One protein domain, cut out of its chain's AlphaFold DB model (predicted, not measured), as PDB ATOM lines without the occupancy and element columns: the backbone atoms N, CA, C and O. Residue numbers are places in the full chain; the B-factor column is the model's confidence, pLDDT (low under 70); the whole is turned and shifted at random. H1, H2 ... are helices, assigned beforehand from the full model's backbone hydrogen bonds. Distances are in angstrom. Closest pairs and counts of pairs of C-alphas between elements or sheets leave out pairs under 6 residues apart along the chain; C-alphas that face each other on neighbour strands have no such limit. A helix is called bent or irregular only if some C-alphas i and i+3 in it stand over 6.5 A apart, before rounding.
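Overview. This is residues 9 to 112 of the 112 residues of the protein "Hypothetical protein" of Rotaria socialis (UniProt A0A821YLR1). The helical hairpin H3 and H4 packs through H3 on the long helix H5, whose residues 92 to 110 stick out; H1 and H2 touch no helix. The printed part has 104 residues with five named helices, H1 to H5 in order along the chain, which hold 81 of them, and no named strand; the class is all helix. The whole is extended, radius of gyration of the C-alphas 20.0 A, spanning 57 by 43 by 25 A.

Along the chain. Find C-alpha 12 at (238.785, 208.911, 207.585), where H1, residues 12 to 22, begins. Next come H2, residues 26 to 40, only just irregular, with C-alphas 37 and 40 6.8 A apart, H3, residues 50 to 60, H4, residues 64 to 73, and H5, residues 77 to 110, 48.9 A from first to last C-alpha, which ends with C-alpha 110 at (223.834, 179.904, 242.266).

Arrangement. Look at Leu 55 and Ala 67, the closest C-alphas where H3 and H4 touch, 5.1 A apart. H5 touches H3 with residues 80 to 91 alone. In H2, 4 of 11 O i to N i+4 pairs and 8 of 12 i+3 pairs are within hydrogen-bond range.

Size, cuts and confidence. The printed part has no cut. Confidence is under 70 at residues 23 to 45 and 112.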
ATOM      1  N   TYR A   9     237.127 200.302 206.458       81.06
ATOM      2  CA  TYR A   9     236.268 200.793 207.539       81.06
ATOM      3  C   TYR A   9     236.979 201.755 208.499       81.06
ATOM      4  O   TYR A   9     236.343 202.605 209.122       81.06
ATOM      5  N   THR A  10     238.309 201.685 208.610       82.75
ATOM      6  CA  THR A  10     239.075 202.572 209.503       82.75
ATOM      7  C   THR A  10     239.527 203.865 208.822       82.75
ATOM      8  O   THR A  10     240.075 204.754 209.476       82.75
ATOM      9  N   ARG A  11     239.267 204.029 207.516       83.00
ATOM     10  CA  ARG A  11     239.654 205.231 206.767       83.00
ATOM     11  C   ARG A  11     238.812 206.444 207.178       83.00
ATOM     12  O   ARG A  11     237.591 206.362 207.293       83.00
ATOM     13  N   ARG A  12     239.449 207.622 207.277       81.25
ATOM     14  CA  ARG A  12     238.785 208.911 207.585       81.25
ATOM     15  C   ARG A  12     237.574 209.173 206.685       81.25
ATOM     16  O   ARG A  12     236.526 209.572 207.176       81.25
ATOM     17  N   ARG A  13     237.704 208.897 205.381       79.00
ATOM     18  CA  ARG A  13     236.617 209.059 204.400       79.00
ATOM     19  C   ARG A  13     235.387 208.205 204.721       79.00
ATOM     20  O   ARG A  13     234.271 208.678 204.553       79.00
ATOM     21  N   PHE A  14     235.596 206.977 205.205       82.69
ATOM     22  CA  PHE A  14     234.514 206.073 205.579       82.69
ATOM     23  C   PHE A  14     233.834 206.565 206.860       82.69
ATOM     24  O   PHE A  14     232.623 206.760 206.869       82.69
ATOM     25  N   ARG A  15     234.622 206.893 207.896       81.75
ATOM     26  CA  ARG A  15     234.108 207.416 209.175       81.75
ATOM     27  C   ARG A  15     233.279 208.692 209.016       81.75
ATOM     28  O   ARG A  15     232.200 208.779 209.587       81.75
ATOM     29  N   MET A  16     233.755 209.654 208.218       78.56
ATOM     30  CA  MET A  16     233.033 210.910 207.962       78.56
ATOM     31  C   MET A  16     231.662 210.655 207.324       78.56
ATOM     32  O   MET A  16     230.682 211.269 207.719       78.56
ATOM     33  N   ARG A  17     231.579 209.733 206.355       74.69
ATOM     34  CA  ARG A  17     230.311 209.391 205.691       74.69
ATOM     35  C   ARG A  17     229.369 208.634 206.622       74.69
ATOM     36  O   ARG A  17     228.201 208.994 206.710       74.69
ATOM     37  N   TYR A  18     229.890 207.632 207.328       77.19
ATOM     38  CA  TYR A  18     229.110 206.820 208.256       77.19
ATOM     39  C   TYR A  18     228.489 207.667 209.379       77.19
ATOM     40  O   TYR A  18     227.314 207.505 209.700       77.19
ATOM     41  N   ALA A  19     229.238 208.636 209.921       79.12
ATOM     42  CA  ALA A  19     228.732 209.571 210.928       79.12
ATOM     43  C   ALA A  19     227.549 210.409 210.407       79.12
ATOM     44  O   ALA A  19     226.541 210.543 211.097       79.12
ATOM     45  N   THR A  20     227.639 210.908 209.170       73.69
ATOM     46  CA  THR A  20     226.560 211.674 208.526       73.69
ATOM     47  C   THR A  20     225.306 210.833 208.280       73.69
ATOM     48  O   THR A  20     224.198 211.357 208.369       73.69
ATOM     49  N   THR A  21     225.455 209.537 207.980       72.38
ATOM     50  CA  THR A  21     224.314 208.631 207.761       72.38
ATOM     51  C   THR A  21     223.654 208.164 209.054       72.38
ATOM     52  O   THR A  21     222.439 207.991 209.075       72.38
ATOM     53  N   LEU A  22     224.430 207.955 210.124       71.06
ATOM     54  CA  LEU A  22     223.907 207.439 211.392       71.06
ATOM     55  C   LEU A  22     223.251 208.546 212.236       71.06
ATOM     56  O   LEU A  22     222.236 208.292 212.874       71.06
ATOM     57  N   ASN A  23     223.788 209.774 212.186       65.06
ATOM     58  CA  ASN A  23     223.280 210.945 212.911       65.06
ATOM     59  C   ASN A  23     223.119 212.159 211.973       65.06
ATOM     60  O   ASN A  23     223.912 213.105 212.038       65.06
ATOM     61  N   PRO A  24     222.117 212.168 211.076       65.12
ATOM     62  CA  PRO A  24     221.893 213.315 210.208       65.12
ATOM     63  C   PRO A  24     221.440 214.525 211.048       65.12
ATOM     64  O   PRO A  24     220.534 214.385 211.877       65.12
ATOM     65  N   PRO A  25     222.010 215.730 210.850       63.53
ATOM     66  CA  PRO A  25     221.539 216.929 211.537       63.53
ATOM     67  C   PRO A  25     220.064 217.193 211.204       63.53
ATOM     68  O   PRO A  25     219.593 216.883 210.111       63.53
ATOM     69  N   THR A  26     219.318 217.784 212.138       62.50
ATOM     70  CA  THR A  26     217.845 217.897 212.104       62.50
ATOM     71  C   THR A  26     217.297 218.536 210.818       62.50
ATOM     72  O   THR A  26     216.237 218.140 210.340       62.50
ATOM     73  N   VAL A  27     218.056 219.449 210.198       56.53
ATOM     74  CA  VAL A  27     217.730 220.097 208.910       56.53
ATOM     75  C   VAL A  27     217.850 219.124 207.722       56.53
ATOM     76  O   VAL A  27     217.045 219.159 206.792       56.53
ATOM     77  N   LEU A  28     218.795 218.179 207.780       54.72
ATOM     78  CA  LEU A  28     218.930 217.089 206.809       54.72
ATOM     79  C   LEU A  28     217.866 216.003 206.990       54.72
ATOM     80  O   LEU A  28     217.636 215.261 206.048       54.72
ATOM     81  N   ARG A  29     217.165 215.916 208.131       54.84
ATOM     82  CA  ARG A  29     216.088 214.926 208.342       54.84
ATOM     83  C   ARG A  29     214.892 215.152 207.410       54.84
ATOM     84  O   ARG A  29     214.253 214.194 206.980       54.84
ATOM     85  N   GLN A  30     214.613 216.410 207.071       53.34
ATOM     86  CA  GLN A  30     213.521 216.794 206.170       53.34
ATOM     87  C   GLN A  30     213.901 216.589 204.694       53.34
ATOM     88  O   GLN A  30     213.064 216.171 203.896       53.34
ATOM     89  N   LEU A  31     215.188 216.748 204.365       53.34
ATOM     90  CA  LEU A  31     215.773 216.317 203.091       53.34
ATOM     91  C   LEU A  31     215.957 214.795 203.017       53.34
ATOM     92  O   LEU A  31     215.922 214.255 201.919       53.34
ATOM     93  N   HIS A  32     216.071 214.086 204.148       51.75
ATOM     94  CA  HIS A  32     216.312 212.638 204.180       51.75
ATOM     95  C   HIS A  32     215.182 211.861 203.489       51.75
ATOM     96  O   HIS A  32     215.419 210.860 202.817       51.75
ATOM     97  N   ARG A  33     213.948 212.380 203.587       48.56
ATOM     98  CA  ARG A  33     212.763 211.846 202.901       48.56
ATOM     99  C   ARG A  33     212.802 212.067 201.382       48.56
ATOM    100  O   ARG A  33     212.243 211.260 200.651       48.56
ATOM    101  N   ALA A  34     213.494 213.107 200.909       46.19
ATOM    102  CA  ALA A  34     213.764 213.347 199.489       46.19
ATOM    103  C   ALA A  34     215.021 212.600 198.996       46.19
ATOM    104  O   ALA A  34     215.084 212.191 197.839       46.19
ATOM    105  N   THR A  35     216.007 212.346 199.864       48.66
ATOM    106  CA  THR A  35     217.260 211.666 199.498       48.66
ATOM    107  C   THR A  35     217.190 210.142 199.505       48.66
ATOM    108  O   THR A  35     218.147 209.498 199.084       48.66
ATOM    109  N   VAL A  36     216.061 209.530 199.882       48.75
ATOM    110  CA  VAL A  36     215.813 208.122 199.517       48.75
ATOM    111  C   VAL A  36     215.921 207.951 197.992       48.75
ATOM    112  O   VAL A  36     216.413 206.928 197.529       48.75
ATOM    113  N   SER A  37     215.621 208.993 197.205       43.31
ATOM    114  CA  SER A  37     215.867 209.025 195.756       43.31
ATOM    115  C   SER A  37     217.361 209.083 195.372       43.31
ATOM    116  O   SER A  37     217.733 208.633 194.292       43.31
ATOM    117  N   THR A  38     218.256 209.558 196.248       45.41
ATOM    118  CA  THR A  38     219.714 209.612 196.005       45.41
ATOM    119  C   THR A  38     220.459 208.336 196.412       45.41
ATOM    120  O   THR A  38     221.664 208.248 196.180       45.41
ATOM    121  N   THR A  39     219.767 207.326 196.955       49.50
ATOM    122  CA  THR A  39     220.337 205.998 197.271       49.50
ATOM    123  C   THR A  39     220.821 205.225 196.039       49.50
ATOM    124  O   THR A  39     221.530 204.235 196.176       49.50
ATOM    125  N   LEU A  40     220.499 205.706 194.834       47.25
ATOM    126  CA  LEU A  40     220.932 205.139 193.558       47.25
ATOM    127  C   LEU A  40     222.139 205.859 192.945       47.25
ATOM    128  O   LEU A  40     222.488 205.573 191.801       47.25
ATOM    129  N   LYS A  41     222.786 206.800 193.651       49.44
ATOM    130  CA  LYS A  41     224.065 207.326 193.162       49.44
ATOM    131  C   LYS A  41     225.089 206.196 193.291       49.44
ATOM    132  O   LYS A  41     225.323 205.750 194.418       49.44
ATOM    133  N   PRO A  42     225.637 205.692 192.175       49.03
ATOM    134  CA  PRO A  42     226.432 204.482 192.202       49.03
ATOM    135  C   PRO A  42     227.630 204.709 193.126       49.03
ATOM    136  O   PRO A  42     228.292 205.749 193.097       49.03
ATOM    137  N   MET A  43     227.828 203.759 194.041       54.25
ATOM    138  CA  MET A  43     228.893 203.752 195.043       54.25
ATOM    139  C   MET A  43     230.261 203.477 194.400       54.25
ATOM    140  O   MET A  43     231.063 202.741 194.972       54.25
ATOM    141  N   ASP A  44     230.538 204.063 193.237       54.31
ATOM    142  CA  ASP A  44     231.633 203.666 192.344       54.31
ATOM    143  C   ASP A  44     233.031 203.831 192.962       54.31
ATOM    144  O   ASP A  44     234.001 203.315 192.426       54.31
ATOM    145  N   ASP A  45     233.142 204.470 194.134       59.44
ATOM    146  CA  ASP A  45     234.426 204.774 194.774       59.44
ATOM    147  C   ASP A  45     234.537 204.375 196.259       59.44
ATOM    148  O   ASP A  45     235.482 204.766 196.959       59.44
ATOM    149  N   THR A  46     233.564 203.638 196.810       71.31
ATOM    150  CA  THR A  46     233.574 203.354 198.261       71.31
ATOM    151  C   THR A  46     234.496 202.187 198.606       71.31
ATOM    152  O   THR A  46     235.327 202.303 199.515       71.31
ATOM    153  N   PHE A  47     234.389 201.093 197.847       77.19
ATOM    154  CA  PHE A  47     235.129 199.856 198.076       77.19
ATOM    155  C   PHE A  47     235.752 199.360 196.777       77.19
ATOM    156  O   PHE A  47     235.046 199.087 195.815       77.19
ATOM    157  N   GLN A  48     237.074 199.198 196.785       82.62
ATOM    158  CA  GLN A  48     237.823 198.681 195.637       82.62
ATOM    159  C   GLN A  48     237.444 197.227 195.308       82.62
ATOM    160  O   GLN A  48     237.474 196.834 194.151       82.62
ATOM    161  N   PHE A  49     237.050 196.448 196.323       85.00
ATOM    162  CA  PHE A  49     236.659 195.045 196.174       85.00
ATOM    163  C   PHE A  49     235.339 194.758 196.909       85.00
ATOM    164  O   PHE A  49     235.356 194.231 198.023       85.00
ATOM    165  N   PRO A  50     234.178 195.090 196.315       85.62
ATOM    166  CA  PRO A  50     232.878 195.003 196.989       85.62
ATOM    167  C   PRO A  50     232.533 193.602 197.515       85.62
ATOM    168  O   PRO A  50     232.043 193.462 198.634       85.62
ATOM    169  N   TYR A  51     232.840 192.548 196.753       87.44
ATOM    170  CA  TYR A  51     232.584 191.166 197.180       87.44
ATOM    171  C   TYR A  51     233.442 190.737 198.373       87.44
ATOM    172  O   TYR A  51     233.003 189.918 199.173       87.44
ATOM    173  N   ASN A  52     234.640 191.303 198.531       89.25
ATOM    174  CA  ASN A  52     235.514 190.986 199.660       89.25
ATOM    175  C   ASN A  52     234.931 191.567 200.952       89.25
ATOM    176  O   ASN A  52     234.935 190.914 201.990       89.25
ATOM    177  N   GLU A  53     234.380 192.774 200.870       88.94
ATOM    178  CA  GLU A  53     233.705 193.430 201.989       88.94
ATOM    179  C   GLU A  53     232.433 192.667 202.394       88.94
ATOM    180  O   GLU A  53     232.196 192.423 203.579       88.94
ATOM    181  N   LEU A  54     231.659 192.205 201.406       90.56
ATOM    182  CA  LEU A  54     230.481 191.365 201.628       90.56
ATOM    183  C   LEU A  54     230.833 189.992 202.215       90.56
ATOM    184  O   LEU A  54     230.116 189.499 203.083       90.56
ATOM    185  N   LEU A  55     231.949 189.393 201.788       92.19
ATOM    186  CA  LEU A  55     232.462 188.148 202.353       92.19
ATOM    187  C   LEU A  55     232.791 188.313 203.842       92.19
ATOM    188  O   LEU A  55     232.338 187.508 204.650       92.19
ATOM    189  N   ILE A  56     233.539 189.361 204.212       91.06
ATOM    190  CA  ILE A  56     233.904 189.632 205.613       91.06
ATOM    191  C   ILE A  56     232.641 189.791 206.463       91.06
ATOM    192  O   ILE A  56     232.519 189.162 207.513       91.06
ATOM    193  N   TRP A  57     231.671 190.574 205.988       91.69
ATOM    194  CA  TRP A  57     230.387 190.736 206.668       91.69
ATOM    195  C   TRP A  57     229.626 189.411 206.817       91.69
ATOM    196  O   TRP A  57     229.096 189.123 207.892       91.69
ATOM    197  N   ALA A  58     229.579 188.582 205.772       94.62
ATOM    198  CA  ALA A  58     228.882 187.299 205.808       94.62
ATOM    199  C   ALA A  58     229.519 186.334 206.821       94.62
ATOM    200  O   ALA A  58     228.797 185.661 207.554       94.62
ATOM    201  N   VAL A  59     230.853 186.312 206.906       93.44
ATOM    202  CA  VAL A  59     231.603 185.497 207.874       93.44
ATOM    203  C   VAL A  59     231.341 185.970 209.305       93.44
ATOM    204  O   VAL A  59     230.930 185.173 210.141       93.44
ATOM    205  N   LEU A  60     231.472 187.276 209.569       92.06
ATOM    206  CA  LEU A  60     231.231 187.856 210.899       92.06
ATOM    207  C   LEU A  60     229.786 187.673 211.387       92.06
ATOM    208  O   LEU A  60     229.541 187.606 212.584       92.06
ATOM    209  N   THR A  61     228.821 187.587 210.468       92.56
ATOM    210  CA  THR A  61     227.394 187.424 210.794       92.56
ATOM    211  C   THR A  61     226.902 185.974 210.719       92.56
ATOM    212  O   THR A  61     225.692 185.750 210.697       92.56
ATOM    213  N   LYS A  62     227.809 184.985 210.667       89.12
ATOM    214  CA  LYS A  62     227.498 183.539 210.577       89.12
ATOM    215  C   LYS A  62     226.619 183.148 209.369       89.12
ATOM    216  O   LYS A  62     225.931 182.130 209.375       89.12
ATOM    217  N   ARG A  63     226.642 183.928 208.279       92.06
ATOM    218  CA  ARG A  63     225.894 183.654 207.034       92.06
ATOM    219  C   ARG A  63     226.743 182.865 206.034       92.06
ATOM    220  O   ARG A  63     227.121 183.371 204.977       92.06
ATOM    221  N   HIS A  64     227.029 181.603 206.351       88.81
ATOM    222  CA  HIS A  64     227.989 180.783 205.599       88.81
ATOM    223  C   HIS A  64     227.624 180.555 204.121       88.81
ATOM    224  O   HIS A  64     228.501 180.610 203.265       88.81
ATOM    225  N   GLN A  65     226.340 180.383 203.787       91.00
ATOM    226  CA  GLN A  65     225.907 180.221 202.388       91.00
ATOM    227  C   GLN A  65     226.186 181.471 201.540       91.00
ATOM    228  O   GLN A  65     226.634 181.371 200.400       91.00
ATOM    229  N   MET A  66     225.984 182.661 202.113       92.25
ATOM    230  CA  MET A  66     226.335 183.914 201.443       92.25
ATOM    231  C   MET A  66     227.850 184.082 201.333       92.25
ATOM    232  O   MET A  66     228.340 184.554 200.312       92.25
ATOM    233  N   ALA A  67     228.597 183.667 202.358       92.12
ATOM    234  CA  ALA A  67     230.052 183.699 202.316       92.12
ATOM    235  C   ALA A  67     230.601 182.837 201.165       92.12
ATOM    236  O   ALA A  67     231.454 183.308 200.418       92.12
ATOM    237  N   LEU A  68     230.063 181.629 200.955       91.81
ATOM    238  CA  LEU A  68     230.425 180.774 199.817       91.81
ATOM    239  C   LEU A  68     230.114 181.446 198.475       91.81
ATOM    240  O   LEU A  68     230.977 181.531 197.607       91.81
ATOM    241  N   PHE A  69     228.922 182.027 198.342       92.06
ATOM    242  CA  PHE A  69     228.531 182.754 197.135       92.06
ATOM    243  C   PHE A  69     229.468 183.932 196.812       92.06
ATOM    244  O   PHE A  69     229.804 184.169 195.652       92.06
ATOM    245  N   PHE A  70     229.905 184.693 197.821       89.56
ATOM    246  CA  PHE A  70     230.846 185.801 197.620       89.56
ATOM    247  C   PHE A  70     232.280 185.328 197.380       89.56
ATOM    248  O   PHE A  70     233.037 186.001 196.677       89.56
ATOM    249  N   TRP A  71     232.648 184.179 197.944       89.00
ATOM    250  CA  TRP A  71     233.937 183.541 197.717       89.00
ATOM    251  C   TRP A  71     234.102 183.110 196.257       89.00
ATOM    252  O   TRP A  71     235.126 183.426 195.653       89.00
ATOM    253  N   GLU A  72     233.073 182.500 195.667       87.00
ATOM    254  CA  GLU A  72     233.068 182.058 194.266       87.00
ATOM    255  C   GLU A  72     233.111 183.215 193.252       87.00
ATOM    256  O   GLU A  72     233.608 183.054 192.140       87.00
ATOM    257  N   ARG A  73     232.584 184.392 193.612       84.69
ATOM    258  CA  ARG A  73     232.364 185.510 192.674       84.69
ATOM    259  C   ARG A  73     233.482 186.534 192.576       84.69
ATOM    260  O   ARG A  73     233.387 187.425 191.736       84.69
ATOM    261  N   GLY A  74     234.497 186.484 193.430       71.88
ATOM    262  CA  GLY A  74     235.535 187.513 193.419       71.88
ATOM    263  C   GLY A  74     236.946 186.964 193.242       71.88
ATOM    264  O   GLY A  74     237.218 185.803 193.512       71.88
ATOM    265  N   GLU A  75     237.868 187.857 192.901       78.44
ATOM    266  CA  GLU A  75     239.288 187.559 192.674       78.44
ATOM    267  C   GLU A  75     239.991 187.035 193.944       78.44
ATOM    268  O   GLU A  75     239.567 187.338 195.059       78.44
ATOM    269  N   GLU A  76     241.054 186.240 193.792       86.38
ATOM    270  CA  GLU A  76     241.863 185.701 194.904       86.38
ATOM    271  C   GLU A  76     241.115 184.760 195.880       86.38
ATOM    272  O   GLU A  76     241.144 184.927 197.104       86.38
ATOM    273  N   ALA A  77     240.475 183.709 195.355       87.06
ATOM    274  CA  ALA A  77     239.736 182.723 196.155       87.06
ATOM    275  C   ALA A  77     240.561 182.123 197.317       87.06
ATOM    276  O   ALA A  77     240.063 182.004 198.437       87.06
ATOM    277  N   MET A  78     241.838 181.798 197.098       88.50
ATOM    278  CA  MET A  78     242.690 181.221 198.146       88.50
ATOM    279  C   MET A  78     242.913 182.194 199.317       88.50
ATOM    280  O   MET A  78     242.751 181.822 200.478       88.50
ATOM    281  N   ALA A  79     243.224 183.462 199.025       90.19
ATOM    282  CA  ALA A  79     243.436 184.483 200.051       90.19
ATOM    283  C   ALA A  79     242.163 184.723 200.876       90.19
ATOM    284  O   ALA A  79     242.213 184.827 202.101       90.19
ATOM    285  N   LYS A  80     241.004 184.735 200.212       90.25
ATOM    286  CA  LYS A  80     239.690 184.853 200.852       90.25
ATOM    287  C   LYS A  80     239.350 183.689 201.763       90.25
ATOM    288  O   LYS A  80     238.854 183.923 202.859       90.25
ATOM    289  N   ALA A  81     239.621 182.460 201.329       90.75
ATOM    290  CA  ALA A  81     239.388 181.275 202.146       90.75
ATOM    291  C   ALA A  81     240.226 181.332 203.431       90.75
ATOM    292  O   ALA A  81     239.701 181.110 204.519       90.75
ATOM    293  N   LEU A  82     241.498 181.728 203.325       92.19
ATOM    294  CA  LEU A  82     242.383 181.904 204.481       92.19
ATOM    295  C   LEU A  82     241.922 183.038 205.405       92.19
ATOM    296  O   LEU A  82     241.927 182.883 206.625       92.19
ATOM    297  N   ALA A  83     241.493 184.165 204.838       90.44
ATOM    298  CA  ALA A  83     240.925 185.277 205.593       90.44
ATOM    299  C   ALA A  83     239.653 184.863 206.350       90.44
ATOM    300  O   ALA A  83     239.543 185.120 207.548       90.44
ATOM    301  N   ALA A  84     238.717 184.195 205.672       91.44
ATOM    302  CA  ALA A  84     237.479 183.696 206.259       91.44
ATOM    303  C   ALA A  84     237.751 182.652 207.348       91.44
ATOM    304  O   ALA A  84     237.161 182.722 208.423       91.44
ATOM    305  N   TYR A  85     238.688 181.731 207.106       91.56
ATOM    306  CA  TYR A  85     239.121 180.753 208.099       91.56
ATOM    307  C   TYR A  85     239.689 181.432 209.347       91.56
ATOM    308  O   TYR A  85     239.270 181.105 210.452       91.56
ATOM    309  N   GLN A  86     240.582 182.413 209.194       91.94
ATOM    310  CA  GLN A  86     241.158 183.103 210.350       91.94
ATOM    311  C   GLN A  86     240.134 183.925 211.129       91.94
ATOM    312  O   GLN A  86     240.226 184.002 212.350       91.94
ATOM    313  N   LEU A  87     239.151 184.516 210.446       90.69
ATOM    314  CA  LEU A  87     238.036 185.188 211.110       90.69
ATOM    315  C   LEU A  87     237.176 184.192 211.890       90.69
ATOM    316  O   LEU A  87     236.894 184.437 213.053       90.69
ATOM    317  N   ASN A  88     236.818 183.054 211.292       90.50
ATOM    318  CA  ASN A  88     236.059 182.010 211.982       90.50
ATOM    319  C   ASN A  88     236.825 181.431 213.173       90.50
ATOM    320  O   ASN A  88     236.229 181.202 214.216       90.50
ATOM    321  N   LYS A  89     238.139 181.224 213.042       91.38
ATOM    322  CA  LYS A  89     238.983 180.748 214.141       91.38
ATOM    323  C   LYS A  89     239.003 181.739 215.305       91.38
ATOM    324  O   LYS A  89     238.883 181.321 216.446       91.38
ATOM    325  N   ALA A  90     239.145 183.033 215.016       90.69
ATOM    326  CA  ALA A  90     239.092 184.071 216.041       90.69
ATOM    327  C   ALA A  90     237.699 184.172 216.682       90.69
ATOM    328  O   ALA A  90     237.604 184.296 217.892       90.69
ATOM    329  N   LEU A  91     236.629 184.062 215.888       90.38
ATOM    330  CA  LEU A  91     235.253 184.057 216.394       90.38
ATOM    331  C   LEU A  91     234.947 182.844 217.273       90.38
ATOM    332  O   LEU A  91     234.190 182.980 218.221       90.38
ATOM    333  N   ALA A  92     235.482 181.669 216.934       89.06
ATOM    334  CA  ALA A  92     235.330 180.473 217.755       89.06
ATOM    335  C   ALA A  92     236.054 180.644 219.093       89.06
ATOM    336  O   ALA A  92     235.449 180.421 220.125       89.06
ATOM    337  N   HIS A  93     237.298 181.135 219.072       89.81
ATOM    338  CA  HIS A  93     238.048 181.416 220.296       89.81
ATOM    339  C   HIS A  93     237.335 182.426 221.203       89.81
ATOM    340  O   HIS A  93     237.223 182.188 222.394       89.81
ATOM    341  N   GLU A  94     236.838 183.534 220.646       88.94
ATOM    342  CA  GLU A  94     236.092 184.531 221.427       88.94
ATOM    343  C   GLU A  94     234.798 183.937 222.004       88.94
ATOM    344  O   GLU A  94     234.451 184.208 223.144       88.94
ATOM    345  N   ALA A  95     234.093 183.097 221.238       86.12
ATOM    346  CA  ALA A  95     232.871 182.452 221.710       86.12
ATOM    347  C   ALA A  95     233.130 181.417 222.817       86.12
ATOM    348  O   ALA A  95     232.301 181.291 223.712       86.12
ATOM    349  N   ASP A  96     234.252 180.696 222.752       84.94
ATOM    350  CA  ASP A  96     234.670 179.765 223.803       84.94
ATOM    351  C   ASP A  96     235.009 180.537 225.093       84.94
ATOM    352  O   ASP A  96     234.594 180.137 226.177       84.94
ATOM    353  N   ASP A  97     235.708 181.674 224.983       80.62
ATOM    354  CA  ASP A  97     235.991 182.555 226.125       80.62
ATOM    355  C   ASP A  97     234.687 183.125 226.731       80.62
ATOM    356  O   ASP A  97     234.497 183.069 227.947       80.62
ATOM    357  N   ASP A  98     233.753 183.597 225.892       82.31
ATOM    358  CA  ASP A  98     232.429 184.084 226.314       82.31
ATOM    359  C   ASP A  98     231.610 182.990 227.037       82.31
ATOM    360  O   ASP A  98     230.930 183.265 228.028       82.31
ATOM    361  N   GLU A  99     231.638 181.745 226.547       81.88
ATOM    362  CA  GLU A  99     230.928 180.610 227.159       81.88
ATOM    363  C   GLU A  99     231.471 180.306 228.561       81.88
ATOM    364  O   GLU A  99     230.689 180.155 229.503       81.88
ATOM    365  N   LEU A 100     232.798 180.325 228.727       82.06
ATOM    366  CA  LEU A 100     233.449 180.163 230.028       82.06
ATOM    367  C   LEU A 100     233.055 181.277 231.011       82.06
ATOM    368  O   LEU A 100     232.800 181.007 232.187       82.06
ATOM    369  N   GLU A 101     232.971 182.528 230.553       80.12
ATOM    370  CA  GLU A 101     232.527 183.645 231.397       80.12
ATOM    371  C   GLU A 101     231.066 183.491 231.849       80.12
ATOM    372  O   GLU A 101     230.737 183.789 233.004       80.12
ATOM    373  N   ILE A 102     230.189 182.989 230.972       84.00
ATOM    374  CA  ILE A 102     228.785 182.712 231.301       84.00
ATOM    375  C   ILE A 102     228.686 181.604 232.353       84.00
ATOM    376  O   ILE A 102     227.960 181.777 233.333       84.00
ATOM    377  N   GLU A 103     229.413 180.496 232.190       80.75
ATOM    378  CA  GLU A 103     229.420 179.398 233.166       80.75
ATOM    379  C   GLU A 103     229.815 179.899 234.563       80.75
ATOM    380  O   GLU A 103     229.067 179.707 235.526       80.75
ATOM    381  N   VAL A 104     230.912 180.651 234.662       84.31
ATOM    382  CA  VAL A 104     231.394 181.238 235.921       84.31
ATOM    383  C   VAL A 104     230.372 182.206 236.531       84.31
ATOM    384  O   VAL A 104     230.106 182.168 237.736       84.31
ATOM    385  N   ALA A 105     229.752 183.069 235.721       83.69
ATOM    386  CA  ALA A 105     228.715 183.983 236.196       83.69
ATOM    387  C   ALA A 105     227.489 183.230 236.746       83.69
ATOM    388  O   ALA A 105     226.930 183.627 237.773       83.69
ATOM    389  N   THR A 106     227.079 182.137 236.095       85.25
ATOM    390  CA  THR A 106     225.964 181.304 236.569       85.25
ATOM    391  C   THR A 106     226.299 180.546 237.850       85.25
ATOM    392  O   THR A 106     225.445 180.453 238.734       85.25
ATOM    393  N   GLU A 107     227.540 180.076 237.996       88.62
ATOM    394  CA  GLU A 107     228.029 179.450 239.223       88.62
ATOM    395  C   GLU A 107     227.959 180.441 240.396       88.62
ATOM    396  O   GLU A 107     227.341 180.141 241.419       88.62
ATOM    397  N   PHE A 108     228.475 181.664 240.233       86.75
ATOM    398  CA  PHE A 108     228.388 182.695 241.272       86.75
ATOM    399  C   PHE A 108     226.950 183.075 241.631       86.75
ATOM    400  O   PHE A 108     226.647 183.268 242.809       86.75
ATOM    401  N   ALA A 109     226.056 183.157 240.643       87.56
ATOM    402  CA  ALA A 109     224.642 183.428 240.886       87.56
ATOM    403  C   ALA A 109     223.943 182.296 241.659       87.56
ATOM    404  O   ALA A 109     222.996 182.567 242.389       87.56
ATOM    405  N   SER A 110     224.402 181.045 241.532       85.94
ATOM    406  CA  SER A 110     223.834 179.904 242.266       85.94
ATOM    407  C   SER A 110     224.170 179.900 243.764       85.94
ATOM    408  O   SER A 110     223.487 179.240 244.549       85.94
ATOM    409  N   TYR A 111     225.205 180.646 244.162       82.56
ATOM    410  CA  TYR A 111     225.631 180.801 245.553       82.56
ATOM    411  C   TYR A 111     225.034 182.032 246.259       82.56
ATOM    412  O   TYR A 111     225.306 182.225 247.447       82.56
ATOM    413  N   ALA A 112     224.256 182.859 245.551       67.38
ATOM    414  CA  ALA A 112     223.557 184.033 246.080       67.38
ATOM    415  C   ALA A 112     222.102 183.706 246.452       67.38
ATOM    416  O   ALA A 112     221.639 184.237 247.489       67.38
TER     417      ALA A 112